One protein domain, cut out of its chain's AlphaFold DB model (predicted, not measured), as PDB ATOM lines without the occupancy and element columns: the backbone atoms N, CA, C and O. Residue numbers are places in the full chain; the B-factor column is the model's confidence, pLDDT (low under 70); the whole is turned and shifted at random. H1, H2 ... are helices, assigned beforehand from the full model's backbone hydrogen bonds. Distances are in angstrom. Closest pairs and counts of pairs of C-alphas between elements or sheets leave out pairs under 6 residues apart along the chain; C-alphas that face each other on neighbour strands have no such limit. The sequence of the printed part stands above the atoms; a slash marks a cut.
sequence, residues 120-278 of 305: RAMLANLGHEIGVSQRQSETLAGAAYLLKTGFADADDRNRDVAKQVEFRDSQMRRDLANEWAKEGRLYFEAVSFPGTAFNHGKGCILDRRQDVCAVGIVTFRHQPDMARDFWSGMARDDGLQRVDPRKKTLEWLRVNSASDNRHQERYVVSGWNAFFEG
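This is residues 120 to 278 of the 305 residues of an uncharacterized protein of mine drainage metagenome (UniProt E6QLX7). Helices cross one another round H8, which runs through the middle with H2, H6, H9 and H11 packed on it. At one end H1 and H5, side by side, cross H2, and H3 and H4 make an open loop from H2 round to H5; at the other end H10 and H11 form a hairpin. The printed part has 159 residues with eleven named helices, H1 to H11 in order, and no named strand; the class is all helix. It is compact, with a radius of gyration of the C-alphas of 15.4 A and spans of 46 by 34 by 33 A.

H1, residues 120 to 130, touches H2, residues 134 to 148, about perpendicular at 86 degrees; their closest C-alphas, Ala 124 and Gln 134, are 4.6 A apart. H3, residues 154 to 159, is apart from H2 and only just touches H4, residues 161 to 168, only at the corner, with 3 pairs of C-alphas within 8 A. H5, residues 170 to 179, touches H2 about perpendicular at 82 degrees, closest at C-alphas 141 and 177, 4.5 A. H5 and H6, residues 181 to 191, meet only through their link. H7, residues 205 to 208, touches residues 135 to 139 of H2 alone, closest at C-alphas 208 and 139, 6.2 A. H8, residues 210 to 222, touches H2 with residues 210 to 214 alone; the closest C-alphas, Ala 143 and Ala 214, are 4.4 A apart. H8 also touches H6, closest at C-alphas 217 and 183, 5.0 A. H8 and H9, residues 224 to 236, form a hairpin at 37 degrees, only just steep, with C-alphas 220 and 227 closest at 5.4 A. H10, residues 245 to 255, and H11, residues 264 to 276, form a hairpin at a shallow tilt of 18 degrees, with C-alphas 245 and 271 closest at 5.1 A. Every O i to N i+4 pair is within hydrogen-bond range in H1 to H6 and H8 to H11; H7 is too short for one.

H1 begins at C-alpha 120, (-3.856, 31.191, -33.262). H2 is 21.2 A long, H8 18.7 A, H11 18.4 A and H9 17.7 A. H11 ends at C-alpha 276, (26.341, 26.032, -15.966).

The farthest C-alphas, Val 161 and Gly 239, are 48.2 A apart. The printed part has no cut; the link from H6 to H7 is long, with 13 residues. Residues 153 to 168, 171, 193 to 203 and 258 to 262 have pLDDT under 70.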
ATOM      1  N   ARG A 120      -3.454  31.267 -34.662       74.56
ATOM      2  CA  ARG A 120      -3.856  31.191 -33.262       74.56
ATOM      3  C   ARG A 120      -4.674  29.938 -32.911       74.56
ATOM      4  O   ARG A 120      -4.464  29.380 -31.840       74.56
ATOM      5  N   ALA A 121      -5.588  29.492 -33.774       75.88
ATOM      6  CA  ALA A 121      -6.352  28.259 -33.566       75.88
ATOM      7  C   ALA A 121      -5.487  27.003 -33.774       75.88
ATOM      8  O   ALA A 121      -5.570  26.065 -32.989       75.88
ATOM      9  N   MET A 122      -4.613  27.003 -34.787       77.75
ATOM     10  CA  MET A 122      -3.676  25.893 -35.019       77.75
ATOM     11  C   MET A 122      -2.698  25.712 -33.851       77.75
ATOM     12  O   MET A 122      -2.466  24.586 -33.416       77.75
ATOM     13  N   LEU A 123      -2.165  26.815 -33.319       84.00
ATOM     14  CA  LEU A 123      -1.291  26.791 -32.148       84.00
ATOM     15  C   LEU A 123      -2.047  26.397 -30.877       84.00
ATOM     16  O   LEU A 123      -1.510  25.641 -30.080       84.00
ATOM     17  N   ALA A 124      -3.307  26.817 -30.713       84.81
ATOM     18  CA  ALA A 124      -4.132  26.370 -29.589       84.81
ATOM     19  C   ALA A 124      -4.317  24.845 -29.568       84.81
ATOM     20  O   ALA A 124      -4.201  24.242 -28.503       84.81
ATOM     21  N   ASN A 125      -4.545  24.225 -30.732       83.31
ATOM     22  CA  ASN A 125      -4.632  22.767 -30.844       83.31
ATOM     23  C   ASN A 125      -3.311  22.095 -30.454       83.31
ATOM     24  O   ASN A 125      -3.326  21.181 -29.637       83.31
ATOM     25  N   LEU A 126      -2.174  22.594 -30.955       84.50
ATOM     26  CA  LEU A 126      -0.858  22.103 -30.534       84.50
ATOM     27  C   LEU A 126      -0.660  22.259 -29.019       84.50
ATOM     28  O   LEU A 126      -0.175  21.344 -28.365       84.50
ATOM     29  N   GLY A 127      -1.069  23.396 -28.450       87.12
ATOM     30  CA  GLY A 127      -1.021  23.634 -27.010       87.12
ATOM     31  C   GLY A 127      -1.768  22.555 -26.229       87.12
ATOM     32  O   GLY A 127      -1.213  21.974 -25.302       87.12
ATOM     33  N   HIS A 128      -2.985  22.220 -26.663       88.44
ATOM     34  CA  HIS A 128      -3.758  21.122 -26.090       88.44
ATOM     35  C   HIS A 128      -3.052  19.763 -26.245       88.44
ATOM     36  O   HIS A 128      -2.987  19.008 -25.278       88.44
ATOM     37  N   GLU A 129      -2.493  19.459 -27.423       87.62
ATOM     38  CA  GLU A 129      -1.754  18.210 -27.696       87.62
ATOM     39  C   GLU A 129      -0.564  18.014 -26.739       87.62
ATOM     40  O   GLU A 129      -0.324  16.900 -26.275       87.62
ATOM     41  N   ILE A 130       0.160  19.088 -26.406       89.31
ATOM     42  CA  ILE A 130       1.382  19.021 -25.583       89.31
ATOM     43  C   ILE A 130       1.152  19.407 -24.111       89.31
ATOM     44  O   ILE A 130       2.096  19.426 -23.320       89.31
ATOM     45  N   GLY A 131      -0.094  19.702 -23.728       88.69
ATOM     46  CA  GLY A 131      -0.483  20.026 -22.353       88.69
ATOM     47  C   GLY A 131      -0.053  21.417 -21.874       88.69
ATOM     48  O   GLY A 131       0.257  21.584 -20.697       88.69
ATOM     49  N   VAL A 132      -0.022  22.416 -22.760       89.75
ATOM     50  CA  VAL A 132       0.314  23.813 -22.429       89.75
ATOM     51  C   VAL A 132      -0.806  24.769 -22.845       89.75
ATOM     52  O   VAL A 132      -1.633  24.478 -23.708       89.75
ATOM     53  N   SER A 133      -0.845  25.956 -22.241       90.12
ATOM     54  CA  SER A 133      -1.848  26.969 -22.585       90.12
ATOM     55  C   SER A 133      -1.677  27.501 -24.015       90.12
ATOM     56  O   SER A 133      -0.578  27.520 -24.571       90.12
ATOM     57  N   GLN A 134      -2.752  28.058 -24.589       86.12
ATOM     58  CA  GLN A 134      -2.690  28.748 -25.886       86.12
ATOM     59  C   GLN A 134      -1.582  29.811 -25.914       86.12
ATOM     60  O   GLN A 134      -0.841  29.922 -26.885       86.12
ATOM     61  N   ARG A 135      -1.423  30.572 -24.829       87.25
ATOM     62  CA  ARG A 135      -0.375  31.590 -24.730       87.25
ATOM     63  C   ARG A 135       1.025  30.974 -24.806       87.25
ATOM     64  O   ARG A 135       1.859  31.473 -25.548       87.25
ATOM     65  N   GLN A 136       1.265  29.889 -24.075       90.75
ATOM     66  CA  GLN A 136       2.543  29.173 -24.100       90.75
ATOM     67  C   GLN A 136       2.829  28.586 -25.486       90.75
ATOM     68  O   GLN A 136       3.954  28.691 -25.960       90.75
ATOM     69  N   SER A 137       1.812  28.078 -26.192       91.44
ATOM     70  CA  SER A 137       1.972  27.627 -27.583       91.44
ATOM     71  C   SER A 137       2.363  28.767 -28.543       91.44
ATOM     72  O   SER A 137       3.171  28.572 -29.449       91.44
ATOM     73  N   GLU A 138       1.858  29.988 -28.319       90.25
ATOM     74  CA  GLU A 138       2.251  31.178 -29.085       90.25
ATOM     75  C   GLU A 138       3.677  31.635 -28.750       90.25
ATOM     76  O   GLU A 138       4.419  32.016 -29.662       90.25
ATOM     77  N   THR A 139       4.071  31.572 -27.471       92.06
ATOM     78  CA  THR A 139       5.451  31.823 -27.033       92.06
ATOM     79  C   THR A 139       6.407  30.806 -27.660       92.06
ATOM     80  O   THR A 139       7.405  31.216 -28.244       92.06
ATOM     81  N   LEU A 140       6.070  29.512 -27.626       94.69
ATOM     82  CA  LEU A 140       6.867  28.425 -28.205       94.69
ATOM     83  C   LEU A 140       7.068  28.603 -29.709       94.69
ATOM     84  O   LEU A 140       8.189  28.508 -30.195       94.69
ATOM     85  N   ALA A 141       6.005  28.932 -30.448       91.50
ATOM     86  CA  ALA A 141       6.110  29.186 -31.882       91.50
ATOM     87  C   ALA A 141       7.007  30.391 -32.208       91.50
ATOM     88  O   ALA A 141       7.681  30.402 -33.234       91.50
ATOM     89  N   GLY A 142       7.003  31.422 -31.357       89.56
ATOM     90  CA  GLY A 142       7.927  32.551 -31.486       89.56
ATOM     91  C   GLY A 142       9.371  32.171 -31.156       89.56
ATOM     92  O   GLY A 142      10.276  32.521 -31.907       89.56
ATOM     93  N   ALA A 143       9.574  31.408 -30.082       92.94
ATOM     94  CA  ALA A 143      10.876  30.910 -29.656       92.94
ATOM     95  C   ALA A 143      11.526  30.010 -30.720       92.94
ATOM     96  O   ALA A 143      12.649  30.267 -31.141       92.94
ATOM     97  N   ALA A 144      10.791  29.019 -31.231       93.00
ATOM     98  CA  ALA A 144      11.261  28.122 -32.287       93.00
ATOM     99  C   ALA A 144      11.638  28.885 -33.569       93.00
ATOM    100  O   ALA A 144      12.624  28.566 -34.230       93.00
ATOM    101  N   TYR A 145      10.893  29.944 -33.901       87.56
ATOM    102  CA  TYR A 145      11.246  30.808 -35.022       87.56
ATOM    103  C   TYR A 145      12.552  31.578 -34.779       87.56
ATOM    104  O   TYR A 145      13.384  31.636 -35.681       87.56
ATOM    105  N   LEU A 146      12.762  32.134 -33.578       88.12
ATOM    106  CA  LEU A 146      14.025  32.803 -33.237       88.12
ATOM    107  C   LEU A 146      15.212  31.856 -33.414       88.12
ATOM    108  O   LEU A 146      16.196  32.249 -34.039       88.12
ATOM    109  N   LEU A 147      15.079  30.607 -32.963       90.06
ATOM    110  CA  LEU A 147      16.099  29.574 -33.137       90.06
ATOM    111  C   LEU A 147      16.362  29.261 -34.610       90.06
ATOM    112  O   LEU A 147      17.518  29.260 -35.024       90.06
ATOM    113  N   LYS A 148      15.308  29.094 -35.424       86.50
ATOM    114  CA  LYS A 148      15.439  28.906 -36.879       86.50
ATOM    115  C   LYS A 148      16.237  30.043 -37.526       86.50
ATOM    116  O   LYS A 148      17.026  29.805 -38.433       86.50
ATOM    117  N   THR A 149      16.015  31.280 -37.085       81.69
ATOM    118  CA  THR A 149      16.673  32.467 -37.650       81.69
ATOM    119  C   THR A 149      17.990  32.842 -36.970       81.69
ATOM    120  O   THR A 149      18.538  33.891 -37.294       81.69
ATOM    121  N   GLY A 150      18.470  32.064 -35.996       82.69
ATOM    122  CA  GLY A 150      19.666  32.408 -35.220       82.69
ATOM    123  C   GLY A 150      19.541  33.719 -34.433       82.69
ATOM    124  O   GLY A 150      20.536  34.398 -34.230       82.69
ATOM    125  N   PHE A 151      18.332  34.094 -34.005       79.25
ATOM    126  CA  PHE A 151      18.017  35.372 -33.346       79.25
ATOM    127  C   PHE A 151      18.216  36.628 -34.217       79.25
ATOM    128  O   PHE A 151      18.363  37.723 -33.684       79.25
ATOM    129  N   ALA A 152      18.150  36.497 -35.549       70.50
ATOM    130  CA  ALA A 152      18.271  37.633 -36.464       70.50
ATOM    131  C   ALA A 152      17.326  38.807 -36.130       70.50
ATOM    132  O   ALA A 152      16.148  38.642 -35.771       70.50
ATOM    133  N   ASP A 153      17.857  40.014 -36.312       64.69
ATOM    134  CA  ASP A 153      17.277  41.239 -35.787       64.69
ATOM    135  C   ASP A 153      15.893  41.570 -36.388       64.69
ATOM    136  O   ASP A 153      15.520  41.157 -37.494       64.69
ATOM    137  N   ALA A 154      15.064  42.303 -35.639       58.94
ATOM    138  CA  ALA A 154      13.707  42.670 -36.077       58.94
ATOM    139  C   ALA A 154      13.699  43.522 -37.356       58.94
ATOM    140  O   ALA A 154      12.792  43.394 -38.186       58.94
ATOM    141  N   ASP A 155      14.722  44.356 -37.534       55.97
ATOM    142  CA  ASP A 155      14.849  45.229 -38.697       55.97
ATOM    143  C   ASP A 155      15.224  44.456 -39.970       55.97
ATOM    144  O   ASP A 155      14.802  44.843 -41.063       55.97
ATOM    145  N   ASP A 156      15.911  43.320 -39.845       56.50
ATOM    146  CA  ASP A 156      16.150  42.385 -40.951       56.50
ATOM    147  C   ASP A 156      14.886  41.600 -41.310       56.50
ATOM    148  O   ASP A 156      14.565  41.405 -42.486       56.50
ATOM    149  N   ARG A 157      14.101  41.204 -40.299       56.31
ATOM    150  CA  ARG A 157      12.809  40.516 -40.485       56.31
ATOM    151  C   ARG A 157      11.777  41.385 -41.205       56.31
ATOM    152  O   ARG A 157      10.972  40.871 -41.978       56.31
ATOM    153  N   ASN A 158      11.785  42.694 -40.956       55.62
ATOM    154  CA  ASN A 158      10.846  43.630 -41.575       55.62
ATOM    155  C   ASN A 158      11.271  44.090 -42.977       55.62
ATOM    156  O   ASN A 158      10.407  44.508 -43.750       55.62
ATOM    157  N   ARG A 159      12.557  44.003 -43.332       57.38
ATOM    158  CA  ARG A 159      13.041  44.362 -44.675       57.38
ATOM    159  C   ARG A 159      12.827  43.252 -45.704       57.38
ATOM    160  O   ARG A 159      12.552  43.557 -46.862       57.38
ATOM    161  N   ASP A 160      12.879  41.991 -45.281       62.97
ATOM    162  CA  ASP A 160      12.776  40.839 -46.176       62.97
ATOM    163  C   ASP A 160      11.344  40.277 -46.255       62.97
ATOM    164  O   ASP A 160      10.811  39.682 -45.315       62.97
ATOM    165  N   VAL A 161      10.709  40.447 -47.418       62.19
ATOM    166  CA  VAL A 161       9.344  39.968 -47.680       62.19
ATOM    167  C   VAL A 161       9.250  38.439 -47.611       62.19
ATOM    168  O   VAL A 161       8.223  37.931 -47.162       62.19
ATOM    169  N   ALA A 162      10.295  37.695 -47.988       62.16
ATOM    170  CA  ALA A 162      10.295  36.235 -47.898       62.16
ATOM    171  C   ALA A 162      10.255  35.780 -46.431       62.16
ATOM    172  O   ALA A 162       9.410  34.959 -46.065       62.16
ATOM    173  N   LYS A 163      11.056  36.411 -45.561       63.66
ATOM    174  CA  LYS A 163      11.018  36.173 -44.106       63.66
ATOM    175  C   LYS A 163       9.670  36.562 -43.488       63.66
ATOM    176  O   LYS A 163       9.175  35.870 -42.603       63.66
ATOM    177  N   GLN A 164       9.018  37.624 -43.978       61.88
ATOM    178  CA  GLN A 164       7.658  37.975 -43.540       61.88
ATOM    179  C   GLN A 164       6.611  36.934 -43.944       61.88
ATOM    180  O   GLN A 164       5.652  36.709 -43.198       61.88
ATOM    181  N   VAL A 165       6.755  36.336 -45.132       61.09
ATOM    182  CA  VAL A 165       5.869  35.269 -45.607       61.09
ATOM    183  C   VAL A 165       6.030  34.026 -44.755       61.09
ATOM    184  O   VAL A 165       5.030  33.519 -44.254       61.09
ATOM    185  N   GLU A 166       7.268  33.606 -44.510       63.00
ATOM    186  CA  GLU A 166       7.567  32.508 -43.596       63.00
ATOM    187  C   GLU A 166       6.975  32.764 -42.207       63.00
ATOM    188  O   GLU A 166       6.192  31.960 -41.710       63.00
ATOM    189  N   PHE A 167       7.245  33.923 -41.598       60.84
ATOM    190  CA  PHE A 167       6.740  34.242 -40.260       60.84
ATOM    191  C   PHE A 167       5.206  34.221 -40.156       60.84
ATOM    192  O   PHE A 167       4.655  33.963 -39.086       60.84
ATOM    193  N   ARG A 168       4.487  34.525 -41.241       63.56
ATOM    194  CA  ARG A 168       3.015  34.567 -41.262       63.56
ATOM    195  C   ARG A 168       2.369  33.256 -41.690       63.56
ATOM    196  O   ARG A 168       1.143  33.148 -41.600       63.56
ATOM    197  N   ASP A 169       3.161  32.284 -42.114       72.19
ATOM    198  CA  ASP A 169       2.677  30.962 -42.464       72.19
ATOM    199  C   ASP A 169       2.289  30.183 -41.199       72.19
ATOM    200  O   ASP A 169       3.128  29.711 -40.429       72.19
ATOM    201  N   SER A 170       0.978  30.059 -40.978       71.12
ATOM    202  CA  SER A 170       0.400  29.324 -39.851       71.12
ATOM    203  C   SER A 170       0.888  27.876 -39.767       71.12
ATOM    204  O   SER A 170       1.037  27.368 -38.656       71.12
ATOM    205  N   GLN A 171       1.116  27.221 -40.911       69.00
ATOM    206  CA  GLN A 171       1.543  25.827 -40.955       69.00
ATOM    207  C   GLN A 171       3.006  25.718 -40.536       69.00
ATOM    208  O   GLN A 171       3.306  25.004 -39.588       69.00
ATOM    209  N   MET A 172       3.887  26.532 -41.127       76.38
ATOM    210  CA  MET A 172       5.301  26.567 -40.741       76.38
ATOM    211  C   MET A 172       5.479  26.885 -39.249       76.38
ATOM    212  O   MET A 172       6.284  26.254 -38.571       76.38
ATOM    213  N   ARG A 173       4.714  27.844 -38.703       79.88
ATOM    214  CA  ARG A 173       4.761  28.156 -37.263       79.88
ATOM    215  C   ARG A 173       4.359  26.967 -36.398       79.88
ATOM    216  O   ARG A 173       4.953  26.773 -35.342       79.88
ATOM    217  N   ARG A 174       3.345  26.204 -36.820       82.19
ATOM    218  CA  ARG A 174       2.937  24.979 -36.129       82.19
ATOM    219  C   ARG A 174       4.034  23.924 -36.220       82.19
ATOM    220  O   ARG A 174       4.343  23.329 -35.199       82.19
ATOM    221  N   ASP A 175       4.625  23.724 -37.392       82.88
ATOM    222  CA  ASP A 175       5.646  22.699 -37.618       82.88
ATOM    223  C   ASP A 175       6.913  22.981 -36.795       82.88
ATOM    224  O   ASP A 175       7.393  22.093 -36.095       82.88
ATOM    225  N   LEU A 176       7.375  24.237 -36.767       87.50
ATOM    226  CA  LEU A 176       8.480  24.667 -35.902       87.50
ATOM    227  C   LEU A 176       8.142  24.502 -34.419       87.50
ATOM    228  O   LEU A 176       8.946  23.994 -33.649       87.50
ATOM    229  N   ALA A 177       6.946  24.910 -33.989       91.19
ATOM    230  CA  ALA A 177       6.541  24.716 -32.599       91.19
ATOM    231  C   ALA A 177       6.457  23.224 -32.229       91.19
ATOM    232  O   ALA A 177       6.786  22.851 -31.107       91.19
ATOM    233  N   ASN A 178       6.041  22.377 -33.172       90.06
ATOM    234  CA  ASN A 178       5.943  20.934 -32.994       90.06
ATOM    235  C   ASN A 178       7.324  20.262 -32.906       90.06
ATOM    236  O   ASN A 178       7.504  19.360 -32.096       90.06
ATOM    237  N   GLU A 179       8.314  20.730 -33.672       94.25
ATOM    238  CA  GLU A 179       9.713  20.280 -33.572       94.25
ATOM    239  C   GLU A 179      10.293  20.492 -32.161       94.25
ATOM    240  O   GLU A 179      11.072  19.679 -31.670       94.25
ATOM    241  N   TRP A 180       9.880  21.567 -31.487       96.56
ATOM    242  CA  TRP A 180      10.326  21.932 -30.139       96.56
ATOM    243  C   TRP A 180       9.304  21.592 -29.046       96.56
ATOM    244  O   TRP A 180       9.416  22.061 -27.912       96.56
ATOM    245  N   ALA A 181       8.283  20.788 -29.360       94.75
ATOM    246  CA  ALA A 181       7.171  20.493 -28.458       94.75
ATOM    247  C   ALA A 181       7.620  19.847 -27.140       94.75
ATOM    248  O   ALA A 181       7.151  20.231 -26.065       94.75
ATOM    249  N   LYS A 182       8.536  18.873 -27.222       96.94
ATOM    250  CA  LYS A 182       9.043  18.134 -26.059       96.94
ATOM    251  C   LYS A 182       9.739  19.081 -25.084       96.94
ATOM    252  O   LYS A 182       9.409  19.093 -23.900       96.94
ATOM    253  N   GLU A 183      10.675  19.885 -25.575       97.81
ATOM    254  CA  GLU A 183      11.433  20.834 -24.761       97.81
ATOM    255  C   GLU A 183      10.570  21.997 -24.287       97.81
ATOM    256  O   GLU A 183      10.695  22.419 -23.142       97.81
ATOM    257  N   GLY A 184       9.643  22.467 -25.124       96.25
ATOM    258  CA  GLY A 184       8.647  23.465 -24.750       96.25
ATOM    259  C   GLY A 184       7.821  23.015 -23.549       96.25
ATOM    260  O   GLY A 184       7.693  23.763 -22.582       96.25
ATOM    261  N   ARG A 185       7.320  21.774 -23.559       95.12
ATOM    262  CA  ARG A 185       6.584  21.204 -22.421       95.12
ATOM    263  C   ARG A 185       7.434  21.181 -21.149       95.12
ATOM    264  O   ARG A 185       6.969  21.656 -20.118       95.12
ATOM    265  N   LEU A 186       8.670  20.680 -21.226       95.81
ATOM    266  CA  LEU A 186       9.591  20.626 -20.080       95.81
ATOM    267  C   LEU A 186       9.908  22.022 -19.530       95.81
ATOM    268  O   LEU A 186       9.879  22.236 -18.319       95.81
ATOM    269  N   TYR A 187      10.152  22.980 -20.422       96.50
ATOM    270  CA  TYR A 187      10.389  24.370 -20.068       96.50
ATOM    271  C   TYR A 187       9.193  24.976 -19.340       96.50
ATOM    272  O   TYR A 187       9.343  25.513 -18.244       96.50
ATOM    273  N   PHE A 188       7.993  24.864 -19.916       93.62
ATOM    274  CA  PHE A 188       6.793  25.430 -19.314       93.62
ATOM    275  C   PHE A 188       6.416  24.749 -18.004       93.62
ATOM    276  O   PHE A 188       5.976  25.449 -17.100       93.62
ATOM    277  N   GLU A 189       6.630  23.443 -17.860       91.31
ATOM    278  CA  GLU A 189       6.498  22.744 -16.578       91.31
ATOM    279  C   GLU A 189       7.464  23.318 -15.530       91.31
ATOM    280  O   GLU A 189       7.056  23.602 -14.408       91.31
ATOM    281  N   ALA A 190       8.725  23.562 -15.899       91.56
ATOM    282  CA  ALA A 190       9.722  24.102 -14.980       91.56
ATOM    283  C   ALA A 190       9.425  25.546 -14.545       91.56
ATOM    284  O   ALA A 190       9.681  25.895 -13.393       91.56
ATOM    285  N   VAL A 191       8.881  26.382 -15.438       90.31
ATOM    286  CA  VAL A 191       8.612  27.802 -15.142       90.31
ATOM    287  C   VAL A 191       7.184  28.098 -14.671       90.31
ATOM    288  O   VAL A 191       6.911  29.221 -14.238       90.31
ATOM    289  N   SER A 192       6.274  27.121 -14.741       80.50
ATOM    290  CA  SER A 192       4.892  27.243 -14.260       80.50
ATOM    291  C   SER A 192       4.772  26.621 -12.872       80.50
ATOM    292  O   SER A 192       4.643  25.407 -12.740       80.50
ATOM    293  N   PHE A 193       4.786  27.445 -11.822       66.00
ATOM    294  CA  PHE A 193       4.633  26.970 -10.445       66.00
ATOM    295  C   PHE A 193       3.407  27.608  -9.756       66.00
ATOM    296  O   PHE A 193       3.262  28.836  -9.774       66.00
ATOM    297  N   PRO A 194       2.507  26.812  -9.141       51.97
ATOM    298  CA  PRO A 194       1.385  27.335  -8.364       51.97
ATOM    299  C   PRO A 194       1.888  28.170  -7.182       51.97
ATOM    300  O   PRO A 194       2.704  27.707  -6.395       51.97
ATOM    301  N   GLY A 195       1.404  29.403  -7.034       50.19
ATOM    302  CA  GLY A 195       1.791  30.267  -5.912       50.19
ATOM    303  C   GLY A 195       2.992  31.177  -6.173       50.19
ATOM    304  O   GLY A 195       3.307  32.001  -5.318       50.19
ATOM    305  N   THR A 196       3.609  31.145  -7.362       51.12
ATOM    306  CA  THR A 196       4.462  32.271  -7.759       51.12
ATOM    307  C   THR A 196       3.566  33.493  -7.925       51.12
ATOM    308  O   THR A 196       2.780  33.578  -8.872       51.12
ATOM    309  N   ALA A 197       3.652  34.420  -6.975       39.56
ATOM    310  CA  ALA A 197       2.949  35.696  -6.946       39.56
ATOM    311  C   ALA A 197       3.451  36.642  -8.054       39.56
ATOM    312  O   ALA A 197       3.904  37.753  -7.808       39.56
ATOM    313  N   PHE A 198       3.370  36.215  -9.310       47.69
ATOM    314  CA  PHE A 198       3.590  37.065 -10.471       47.69
ATOM    315  C   PHE A 198       2.252  37.419 -11.079       47.69
ATOM    316  O   PHE A 198       1.935  36.986 -12.181       47.69
ATOM    317  N   ASN A 199       1.442  38.188 -10.349       41.41
ATOM    318  CA  ASN A 199       0.254  38.793 -10.925       41.41
ATOM    319  C   ASN A 199      -0.248  40.009 -10.140       41.41
ATOM    320  O   ASN A 199      -1.216  39.934  -9.399       41.41
ATOM    321  N   HIS A 200       0.260  41.177 -10.528       39.25
ATOM    322  CA  HIS A 200      -0.648  42.271 -10.891       39.25
ATOM    323  C   HIS A 200      -1.289  41.963 -12.272       39.25
ATOM    324  O   HIS A 200      -1.125  42.718 -13.227       39.25
ATOM    325  N   GLY A 201      -1.911  40.785 -12.433       37.66
ATOM    326  CA  GLY A 201      -2.627  40.362 -13.650       37.66
ATOM    327  C   GLY A 201      -1.811  40.119 -14.942       37.66
ATOM    328  O   GLY A 201      -2.409  39.991 -16.011       37.66
ATOM    329  N   LYS A 202      -0.468  40.053 -14.903       45.19
ATOM    330  CA  LYS A 202       0.427  39.941 -16.077       45.19
ATOM    331  C   LYS A 202       1.369  38.707 -16.184       45.19
ATOM    332  O   LYS A 202       2.336  38.812 -16.927       45.19
ATOM    333  N   GLY A 203       1.037  37.537 -15.626       53.53
ATOM    334  CA  GLY A 203       1.681  36.207 -15.778       53.53
ATOM    335  C   GLY A 203       3.184  36.120 -15.471       53.53
ATOM    336  O   GLY A 203       3.818  37.128 -15.165       53.53
ATOM    337  N   CYS A 204       3.768  34.915 -15.548       71.50
ATOM    338  CA  CYS A 204       5.192  34.706 -15.265       71.50
ATOM    339  C   CYS A 204       6.035  35.234 -16.430       71.50
ATOM    340  O   CYS A 204       5.862  34.827 -17.572       71.50
ATOM    341  N   ILE A 205       6.978  36.140 -16.165       80.38
ATOM    342  CA  ILE A 205       7.827  36.764 -17.196       80.38
ATOM    343  C   ILE A 205       8.563  35.747 -18.085       80.38
ATOM    344  O   ILE A 205       8.763  36.007 -19.271       80.38
ATOM    345  N   LEU A 206       8.901  34.586 -17.518       87.06
ATOM    346  CA  LEU A 206       9.572  33.481 -18.198       87.06
ATOM    347  C   LEU A 206       8.641  32.800 -19.221       87.06
ATOM    348  O   LEU A 206       9.084  32.411 -20.291       87.06
ATOM    349  N   ASP A 207       7.326  32.747 -18.966       84.88
ATOM    350  CA  ASP A 207       6.342  32.147 -19.886       84.88
ATOM    351  C   ASP A 207       5.946  33.061 -21.069       84.88
ATOM    352  O   ASP A 207       5.351  32.610 -22.056       84.88
ATOM    353  N   ARG A 208       6.272  34.362 -20.986       82.56
ATOM    354  CA  ARG A 208       5.792  35.402 -21.922       82.56
ATOM    355  C   ARG A 208       6.814  35.847 -22.951       82.56
ATOM    356  O   ARG A 208       6.424  36.466 -23.939       82.56
ATOM    357  N   ARG A 209       8.095  35.627 -22.678       87.69
ATOM    358  CA  ARG A 209       9.204  36.196 -23.440       87.69
ATOM    359  C   ARG A 209       9.785  35.132 -24.369       87.69
ATOM    360  O   ARG A 209      10.271  34.104 -23.914       87.69
ATOM    361  N   GLN A 210       9.638  35.349 -25.678       90.81
ATOM    362  CA  GLN A 210       9.980  34.368 -26.720       90.81
ATOM    363  C   GLN A 210      11.486  34.105 -26.795       90.81
ATOM    364  O   GLN A 210      11.900  32.970 -26.976       90.81
ATOM    365  N   ASP A 211      12.286  35.148 -26.615       90.06
ATOM    366  CA  ASP A 211      13.743  35.140 -26.490       90.06
ATOM    367  C   ASP A 211      14.221  34.350 -25.261       90.06
ATOM    368  O   ASP A 211      15.073  33.473 -25.381       90.06
ATOM    369  N   VAL A 212      13.609  34.578 -24.094       93.06
ATOM    370  CA  VAL A 212      13.887  33.803 -22.870       93.06
ATOM    371  C   VAL A 212      13.508  32.332 -23.064       93.06
ATOM    372  O   VAL A 212      14.279  31.436 -22.721       93.06
ATOM    373  N   CYS A 213      12.329  32.078 -23.641       95.06
ATOM    374  CA  CYS A 213      11.845  30.733 -23.928       95.06
ATOM    375  C   CYS A 213      12.746  30.007 -24.936       95.06
ATOM    376  O   CYS A 213      13.019  28.828 -24.737       95.06
ATOM    377  N   ALA A 214      13.265  30.697 -25.957       95.38
ATOM    378  CA  ALA A 214      14.188  30.133 -26.943       95.38
ATOM    379  C   ALA A 214      15.480  29.620 -26.294       95.38
ATOM    380  O   ALA A 214      15.873  28.481 -26.538       95.38
ATOM    381  N   VAL A 215      16.096  30.412 -25.406       96.06
ATOM    382  CA  VAL A 215      17.250  29.946 -24.615       96.06
ATOM    383  C   VAL A 215      16.843  28.746 -23.753       96.06
ATOM    384  O   VAL A 215      17.542  27.738 -23.719       96.06
ATOM    385  N   GLY A 216      15.674  28.811 -23.113       96.94
ATOM    386  CA  GLY A 216      15.158  27.733 -22.275       96.94
ATOM    387  C   GLY A 216      15.013  26.395 -22.989       96.94
ATOM    388  O   GLY A 216      15.593  25.403 -22.549       96.94
ATOM    389  N   ILE A 217      14.289  26.351 -24.106       97.56
ATOM    390  CA  ILE A 217      14.053  25.103 -24.844       97.56
ATOM    391  C   ILE A 217      15.346  24.520 -25.431       97.56
ATOM    392  O   ILE A 217      15.501  23.301 -25.438       97.56
ATOM    393  N   VAL A 218      16.312  25.361 -25.821       97.69
ATOM    394  CA  VAL A 218      17.658  24.907 -26.209       97.69
ATOM    395  C   VAL A 218      18.361  24.245 -25.028       97.69
ATOM    396  O   VAL A 218      18.815  23.111 -25.139       97.69
ATOM    397  N   THR A 219      18.394  24.884 -23.858       98.25
ATOM    398  CA  THR A 219      19.044  24.275 -22.684       98.25
ATOM    399  C   THR A 219      18.381  22.961 -22.270       98.25
ATOM    400  O   THR A 219      19.084  22.016 -21.931       98.25
ATOM    401  N   PHE A 220      17.055  22.830 -22.388       98.31
ATOM    402  CA  PHE A 220      16.359  21.565 -22.130       98.31
ATOM    403  C   PHE A 220      16.681  20.461 -23.142       98.31
ATOM    404  O   PHE A 220      16.668  19.288 -22.769       98.31
ATOM    405  N   ARG A 221      16.974  20.812 -24.399       97.94
ATOM    406  CA  ARG A 221      17.357  19.840 -25.432       97.94
ATOM    407  C   ARG A 221      18.698  19.179 -25.124       97.94
ATOM    408  O   ARG A 221      18.835  17.973 -25.307       97.94
ATOM    409  N   HIS A 222      19.666  19.962 -24.656       97.81
ATOM    410  CA  HIS A 222      21.050  19.506 -24.491       97.81
ATOM    411  C   HIS A 222      21.418  19.169 -23.042       97.81
ATOM    412  O   HIS A 222      22.260  18.308 -22.812       97.81
ATOM    413  N   GLN A 223      20.814  19.850 -22.066       98.00
ATOM    414  CA  GLN A 223      21.185  19.805 -20.647       98.00
ATOM    415  C   GLN A 223      19.929  19.740 -19.752       98.00
ATOM    416  O   GLN A 223      19.723  20.628 -18.925       98.00
ATOM    417  N   PRO A 224      19.051  18.728 -19.904       97.31
ATOM    418  CA  PRO A 224      17.702  18.728 -19.327       97.31
ATOM    419  C   PRO A 224      17.660  18.857 -17.799       97.31
ATOM    420  O   PRO A 224      16.805  19.576 -17.281       97.31
ATOM    421  N   ASP A 225      18.577  18.204 -17.083       97.19
ATOM    422  CA  ASP A 225      18.594  18.220 -15.616       97.19
ATOM    423  C   ASP A 225      19.057  19.581 -15.084       97.19
ATOM    424  O   ASP A 225      18.351  20.228 -14.311       97.19
ATOM    425  N   MET A 226      20.180  20.092 -15.599       97.62
ATOM    426  CA  MET A 226      20.663  21.426 -15.230       97.62
ATOM    427  C   MET A 226      19.707  22.535 -15.674       97.62
ATOM    428  O   MET A 226      19.524  23.522 -14.960       97.62
ATOM    429  N   ALA A 227      19.055  22.377 -16.829       97.88
ATOM    430  CA  ALA A 227      18.008  23.284 -17.282       97.88
ATOM    431  C   ALA A 227      16.833  23.283 -16.301       97.88
ATOM    432  O   ALA A 227      16.375  24.353 -15.895       97.88
ATOM    433  N   ARG A 228      16.374  22.108 -15.851       96.44
ATOM    434  CA  ARG A 228      15.308  22.006 -14.846       96.44
ATOM    435  C   ARG A 228      15.687  22.743 -13.562       96.44
ATOM    436  O   ARG A 228      14.877  23.538 -13.081       96.44
ATOM    437  N   ASP A 229      16.900  22.558 -13.052       96.06
ATOM    438  CA  ASP A 229      17.376  23.219 -11.828       96.06
ATOM    439  C   ASP A 229      17.513  24.738 -11.978       96.06
ATOM    440  O   ASP A 229      17.182  25.507 -11.063       96.06
ATOM    441  N   PHE A 230      17.969  25.192 -13.145       96.94
ATOM    442  CA  PHE A 230      18.091  26.610 -13.448       96.94
ATOM    443  C   PHE A 230      16.724  27.286 -13.544       96.94
ATOM    444  O   PHE A 230      16.426  28.215 -12.788       96.94
ATOM    445  N   TRP A 231      15.874  26.801 -14.452       95.38
ATOM    446  CA  TRP A 231      14.605  27.438 -14.798       95.38
ATOM    447  C   TRP A 231      13.573  27.330 -13.677       95.38
ATOM    448  O   TRP A 231      12.904  28.321 -13.377       95.38
ATOM    449  N   SER A 232      13.482  26.178 -13.002       92.19
ATOM    450  CA  SER A 232      12.589  26.039 -11.844       92.19
ATOM    451  C   SER A 232      13.095  26.817 -10.631       92.19
ATOM    452  O   SER A 232      12.293  27.435  -9.930       92.19
ATOM    453  N   GLY A 233      14.416  26.879 -10.422       91.88
ATOM    454  CA  GLY A 233      15.022  27.711  -9.386       91.88
ATOM    455  C   GLY A 233      14.725  29.196  -9.601       91.88
ATOM    456  O   GLY A 233      14.286  29.874  -8.675       91.88
ATOM    457  N   MET A 234      14.870  29.691 -10.836       90.81
ATOM    458  CA  MET A 234      14.462  31.052 -11.205       90.81
ATOM    459  C   MET A 234      12.967  31.294 -10.990       90.81
ATOM    460  O   MET A 234      12.590  32.343 -10.481       90.81
ATOM    461  N   ALA A 235      12.108  30.359 -11.397       89.12
ATOM    462  CA  ALA A 235      10.666  30.538 -11.281       89.12
ATOM    463  C   ALA A 235      10.203  30.590  -9.818       89.12
ATOM    464  O   ALA A 235       9.358  31.418  -9.477       89.12
ATOM    465  N   ARG A 236      10.778  29.740  -8.957       86.00
ATOM    466  CA  ARG A 236      10.480  29.695  -7.519       86.00
ATOM    467  C   ARG A 236      11.050  30.894  -6.769       86.00
ATOM    468  O   ARG A 236      10.381  31.406  -5.879       86.00
ATOM    469  N   ASP A 237      12.250  31.342  -7.141       86.19
ATOM    470  CA  ASP A 237      12.972  32.443  -6.485       86.19
ATOM    471  C   ASP A 237      13.084  32.270  -4.953       86.19
ATOM    472  O   ASP A 237      13.071  33.245  -4.200       86.19
ATOM    473  N   ASP A 238      13.173  31.017  -4.495       84.31
ATOM    474  CA  ASP A 238      13.136  30.638  -3.080       84.31
ATOM    475  C   ASP A 238      14.532  30.252  -2.578       84.31
ATOM    476  O   ASP A 238      15.232  29.451  -3.200       84.31
ATOM    477  N   GLY A 239      14.969  30.871  -1.479       81.94
ATOM    478  CA  GLY A 239      16.275  30.616  -0.858       81.94
ATOM    479  C   GLY A 239      17.512  30.962  -1.704       81.94
ATOM    480  O   GLY A 239      18.633  30.680  -1.280       81.94
ATOM    481  N   LEU A 240      17.353  31.573  -2.885       88.62
ATOM    482  CA  LEU A 240      18.480  31.898  -3.764       88.62
ATOM    483  C   LEU A 240      19.374  32.989  -3.163       88.62
ATOM    484  O   LEU A 240      18.914  34.070  -2.784       88.62
ATOM    485  N   GLN A 241      20.682  32.731  -3.142       88.94
ATOM    486  CA  GLN A 241      21.665  33.700  -2.667       88.94
ATOM    487  C   GLN A 241      21.731  34.933  -3.573       88.94
ATOM    488  O   GLN A 241      21.490  34.873  -4.779       88.94
ATOM    489  N   ARG A 242      22.155  36.071  -3.009       87.50
ATOM    490  CA  ARG A 242      22.241  37.342  -3.748       87.50
ATOM    491  C   ARG A 242      23.170  37.279  -4.961       87.50
ATOM    492  O   ARG A 242      22.998  38.078  -5.864       87.50
ATOM    493  N   VAL A 243      24.165  36.398  -4.969       90.69
ATOM    494  CA  VAL A 243      25.137  36.256  -6.069       90.69
ATOM    495  C   VAL A 243      24.785  35.119  -7.036       90.69
ATOM    496  O   VAL A 243      25.508  34.892  -8.009       90.69
ATOM    497  N   ASP A 244      23.675  34.416  -6.782       94.44
ATOM    498  CA  ASP A 244      23.213  33.307  -7.610       94.44
ATOM    499  C   ASP A 244      22.810  33.819  -9.009       94.44
ATOM    500  O   ASP A 244      22.025  34.777  -9.116       94.44
ATOM    501  N   PRO A 245      23.314  33.205 -10.095       95.44
ATOM    502  CA  PRO A 245      22.983  33.618 -11.453       95.44
ATOM    503  C   PRO A 245      21.483  33.610 -11.760       95.44
ATOM    504  O   PRO A 245      21.001  34.495 -12.473       95.44
ATOM    505  N   ARG A 246      20.723  32.671 -11.180       94.56
ATOM    506  CA  ARG A 246      19.264  32.573 -11.334       94.56
ATOM    507  C   ARG A 246      18.585  33.821 -10.777       94.56
ATOM    508  O   ARG A 246      17.814  34.476 -11.482       94.56
ATOM    509  N   LYS A 247      18.952  34.210  -9.548       92.12
ATOM    510  CA  LYS A 247      18.432  35.409  -8.870       92.12
ATOM    511  C   LYS A 247      18.730  36.665  -9.681       92.12
ATOM    512  O   LYS A 247      17.832  37.453  -9.969       92.12
ATOM    513  N   LYS A 248      19.989  36.828 -10.093       93.50
ATOM    514  CA  LYS A 248      20.453  38.018 -10.819       93.50
ATOM    515  C   LYS A 248      19.797  38.184 -12.181       93.50
ATOM    516  O   LYS A 248      19.432  39.300 -12.552       93.50
ATOM    517  N   THR A 249      19.620  37.085 -12.903       93.25
ATOM    518  CA  THR A 249      18.959  37.091 -14.211       93.25
ATOM    519  C   THR A 249      17.481  37.435 -14.068       93.25
ATOM    520  O   THR A 249      16.970  38.283 -14.799       93.25
ATOM    521  N   LEU A 250      16.800  36.858 -13.073       90.12
ATOM    522  CA  LEU A 250      15.393  37.142 -12.808       90.12
ATOM    523  C   LEU A 250      15.163  38.601 -12.388       90.12
ATOM    524  O   LEU A 250      14.258  39.253 -12.906       90.12
ATOM    525  N   GLU A 251      15.988  39.132 -11.481       89.50
ATOM    526  CA  GLU A 251      15.959  40.545 -11.075       89.50
ATOM    527  C   GLU A 251      16.131  41.477 -12.278       89.50
ATOM    528  O   GLU A 251      15.383  42.445 -12.426       89.50
ATOM    529  N   TRP A 252      17.072  41.160 -13.171       90.44
ATOM    530  CA  TRP A 252      17.302  41.944 -14.379       90.44
ATOM    531  C   TRP A 252      16.100  41.904 -15.331       90.44
ATOM    532  O   TRP A 252      15.668  42.954 -15.805       90.44
ATOM    533  N   LEU A 253      15.510  40.726 -15.564       88.50
ATOM    534  CA  LEU A 253      14.322  40.576 -16.412       88.50
ATOM    535  C   LEU A 253      13.122  41.358 -15.857       88.50
ATOM    536  O   LEU A 253      12.383  41.971 -16.629       88.50
ATOM    537  N   ARG A 254      12.941  41.378 -14.527       85.88
ATOM    538  CA  ARG A 254      11.846  42.104 -13.854       85.88
ATOM    539  C   ARG A 254      11.879  43.607 -14.124       85.88
ATOM    540  O   ARG A 254      10.817  44.205 -14.268       85.88
ATOM    541  N   VAL A 255      13.068  44.206 -14.190       85.31
ATOM    542  CA  VAL A 255      13.219  45.661 -14.362       85.31
ATOM    543  C   VAL A 255      13.409  46.089 -15.819       85.31
ATOM    544  O   VAL A 255      13.138  47.239 -16.145       85.31
ATOM    545  N   ASN A 256      13.829  45.181 -16.705       84.56
ATOM    546  CA  ASN A 256      14.060  45.479 -18.119       84.56
ATOM    547  C   ASN A 256      12.931  44.929 -18.991       84.56
ATOM    548  O   ASN A 256      12.709  43.715 -19.062       84.56
ATOM    549  N   SER A 257      12.228  45.818 -19.691       74.81
ATOM    550  CA  SER A 257      11.197  45.429 -20.650       74.81
ATOM    551  C   SER A 257      11.814  44.937 -21.967       74.81
ATOM    552  O   SER A 257      12.933  45.313 -22.327       74.81
ATOM    553  N   ALA A 258      11.078  44.085 -22.691       69.12
ATOM    554  CA  ALA A 258      11.483  43.602 -24.018       69.12
ATOM    555  C   ALA A 258      11.557  44.724 -25.067       69.12
ATOM    556  O   ALA A 258      12.282  44.593 -26.044       69.12
ATOM    557  N   SER A 259      10.843  45.839 -24.865       64.38
ATOM    558  CA  SER A 259      10.918  46.997 -25.761       64.38
ATOM    559  C   SER A 259      12.193  47.818 -25.578       64.38
ATOM    560  O   SER A 259      12.656  48.414 -26.545       64.38
ATOM    561  N   ASP A 260      12.773  47.830 -24.373       65.00
ATOM    562  CA  ASP A 260      13.931  48.681 -24.057       65.00
ATOM    563  C   ASP A 260      15.272  47.991 -24.340       65.00
ATOM    564  O   ASP A 260      16.298  48.651 -24.467       65.00
ATOM    565  N   ASN A 261      15.281  46.658 -24.443       68.56
ATOM    566  CA  ASN A 261      16.491  45.869 -24.668       68.56
ATOM    567  C   ASN A 261      16.236  44.846 -25.776       68.56
ATOM    568  O   ASN A 261      15.648  43.800 -25.515       68.56
ATOM    569  N   ARG A 262      16.699  45.143 -26.998       67.50
ATOM    570  CA  ARG A 262      16.446  44.322 -28.199       67.50
ATOM    571  C   ARG A 262      17.137  42.947 -28.202       67.50
ATOM    572  O   ARG A 262      16.773  42.128 -29.032       67.50
ATOM    573  N   HIS A 263      18.041  42.692 -27.249       80.44
ATOM    574  CA  HIS A 263      18.844  41.463 -27.152       80.44
ATOM    575  C   HIS A 263      18.818  40.843 -25.747       80.44
ATOM    576  O   HIS A 263      19.859  40.656 -25.104       80.44
ATOM    577  N   GLN A 264      17.629  40.614 -25.180       86.06
ATOM    578  CA  GLN A 264      17.538  40.096 -23.808       86.06
ATOM    579  C   GLN A 264      18.095  38.683 -23.686       86.06
ATOM    580  O   GLN A 264      18.655  38.341 -22.642       86.06
ATOM    581  N   GLU A 265      17.989  37.886 -24.748       89.81
ATOM    582  CA  GLU A 265      18.573  36.554 -24.840       89.81
ATOM    583  C   GLU A 265      20.053  36.572 -24.456       89.81
ATOM    584  O   GLU A 265      20.475  35.713 -23.693       89.81
ATOM    585  N   ARG A 266      20.830  37.598 -24.833       91.06
ATOM    586  CA  ARG A 266      22.257  37.689 -24.475       91.06
ATOM    587  C   ARG A 266      22.498  37.809 -22.971       91.06
ATOM    588  O   ARG A 266      23.491  37.287 -22.465       91.06
ATOM    589  N   TYR A 267      21.610  38.488 -22.248       92.69
ATOM    590  CA  TYR A 267      21.684  38.606 -20.788       92.69
ATOM    591  C   TYR A 267      21.237  37.315 -20.102       92.69
ATOM    592  O   TYR A 267      21.822  36.909 -19.099       92.69
ATOM    593  N   VAL A 268      20.222  36.656 -20.661       94.19
ATOM    594  CA  VAL A 268      19.740  35.354 -20.189       94.19
ATOM    595  C   VAL A 268      20.808  34.281 -20.389       94.19
ATOM    596  O   VAL A 268      21.077  33.523 -19.462       94.19
ATOM    597  N   VAL A 269      21.476  34.269 -21.546       95.31
ATOM    598  CA  VAL A 269      22.609  33.384 -21.843       95.31
ATOM    599  C   VAL A 269      23.753  33.623 -20.863       95.31
ATOM    600  O   VAL A 269      24.288  32.664 -20.326       95.31
ATOM    601  N   SER A 270      24.080  34.874 -20.521       95.06
ATOM    602  CA  SER A 270      25.071  35.139 -19.465       95.06
ATOM    603  C   SER A 270      24.670  34.556 -18.105       95.06
ATOM    604  O   SER A 270      25.539  34.071 -17.378       95.06
ATOM    605  N   GLY A 271      23.379  34.598 -17.766       96.12
ATOM    606  CA  GLY A 271      22.814  33.960 -16.579       96.12
ATOM    607  C   GLY A 271      22.975  32.447 -16.577       96.12
ATOM    608  O   GLY A 271      23.496  31.880 -15.616       96.12
ATOM    609  N   TRP A 272      22.558  31.816 -17.673       97.44
ATOM    610  CA  TRP A 272      22.688  30.381 -17.887       97.44
ATOM    611  C   TRP A 272      24.152  29.934 -17.844       97.44
ATOM    612  O   TRP A 272      24.483  29.046 -17.069       97.44
ATOM    613  N   ASN A 273      25.041  30.587 -18.595       97.25
ATOM    614  CA  ASN A 273      26.454  30.213 -18.669       97.25
ATOM    615  C   ASN A 273      27.131  30.308 -17.299       97.25
ATOM    616  O   ASN A 273      27.875  29.413 -16.915       97.25
ATOM    617  N   ALA A 274      26.844  31.360 -16.524       96.69
ATOM    618  CA  ALA A 274      27.377  31.470 -15.170       96.69
ATOM    619  C   ALA A 274      26.888  30.326 -14.267       96.69
ATOM    620  O   ALA A 274      27.690  29.765 -13.529       96.69
ATOM    621  N   PHE A 275      25.610  29.944 -14.353       97.38
ATOM    622  CA  PHE A 275      25.082  28.801 -13.606       97.38
ATOM    623  C   PHE A 275      25.710  27.475 -14.048       97.38
ATOM    624  O   PHE A 275      26.183  26.719 -13.205       97.38
ATOM    625  N   PHE A 276      25.760  27.229 -15.360       97.19
ATOM    626  CA  PHE A 276      26.341  26.032 -15.966       97.19
ATOM    627  C   PHE A 276      27.803  25.832 -15.540       97.19
ATOM    628  O   PHE A 276      28.230  24.718 -15.253       97.19
ATOM    629  N   GLU A 277      28.567  26.921 -15.459       96.25
ATOM    630  CA  GLU A 277      29.988  26.916 -15.097       96.25
ATOM    631  C   GLU A 277      30.234  26.996 -13.578       96.25
ATOM    632  O   GLU A 277      31.381  27.098 -13.145       96.25
ATOM    633  N   GLY A 278      29.183  27.006 -12.749       95.06
ATOM    634  CA  GLY A 278      29.306  27.125 -11.292       95.06
ATOM    635  C   GLY A 278      29.854  28.479 -10.817       95.06
ATOM    636  O   GLY A 278      30.378  28.592  -9.709       95.06
TER     637      GLY A 278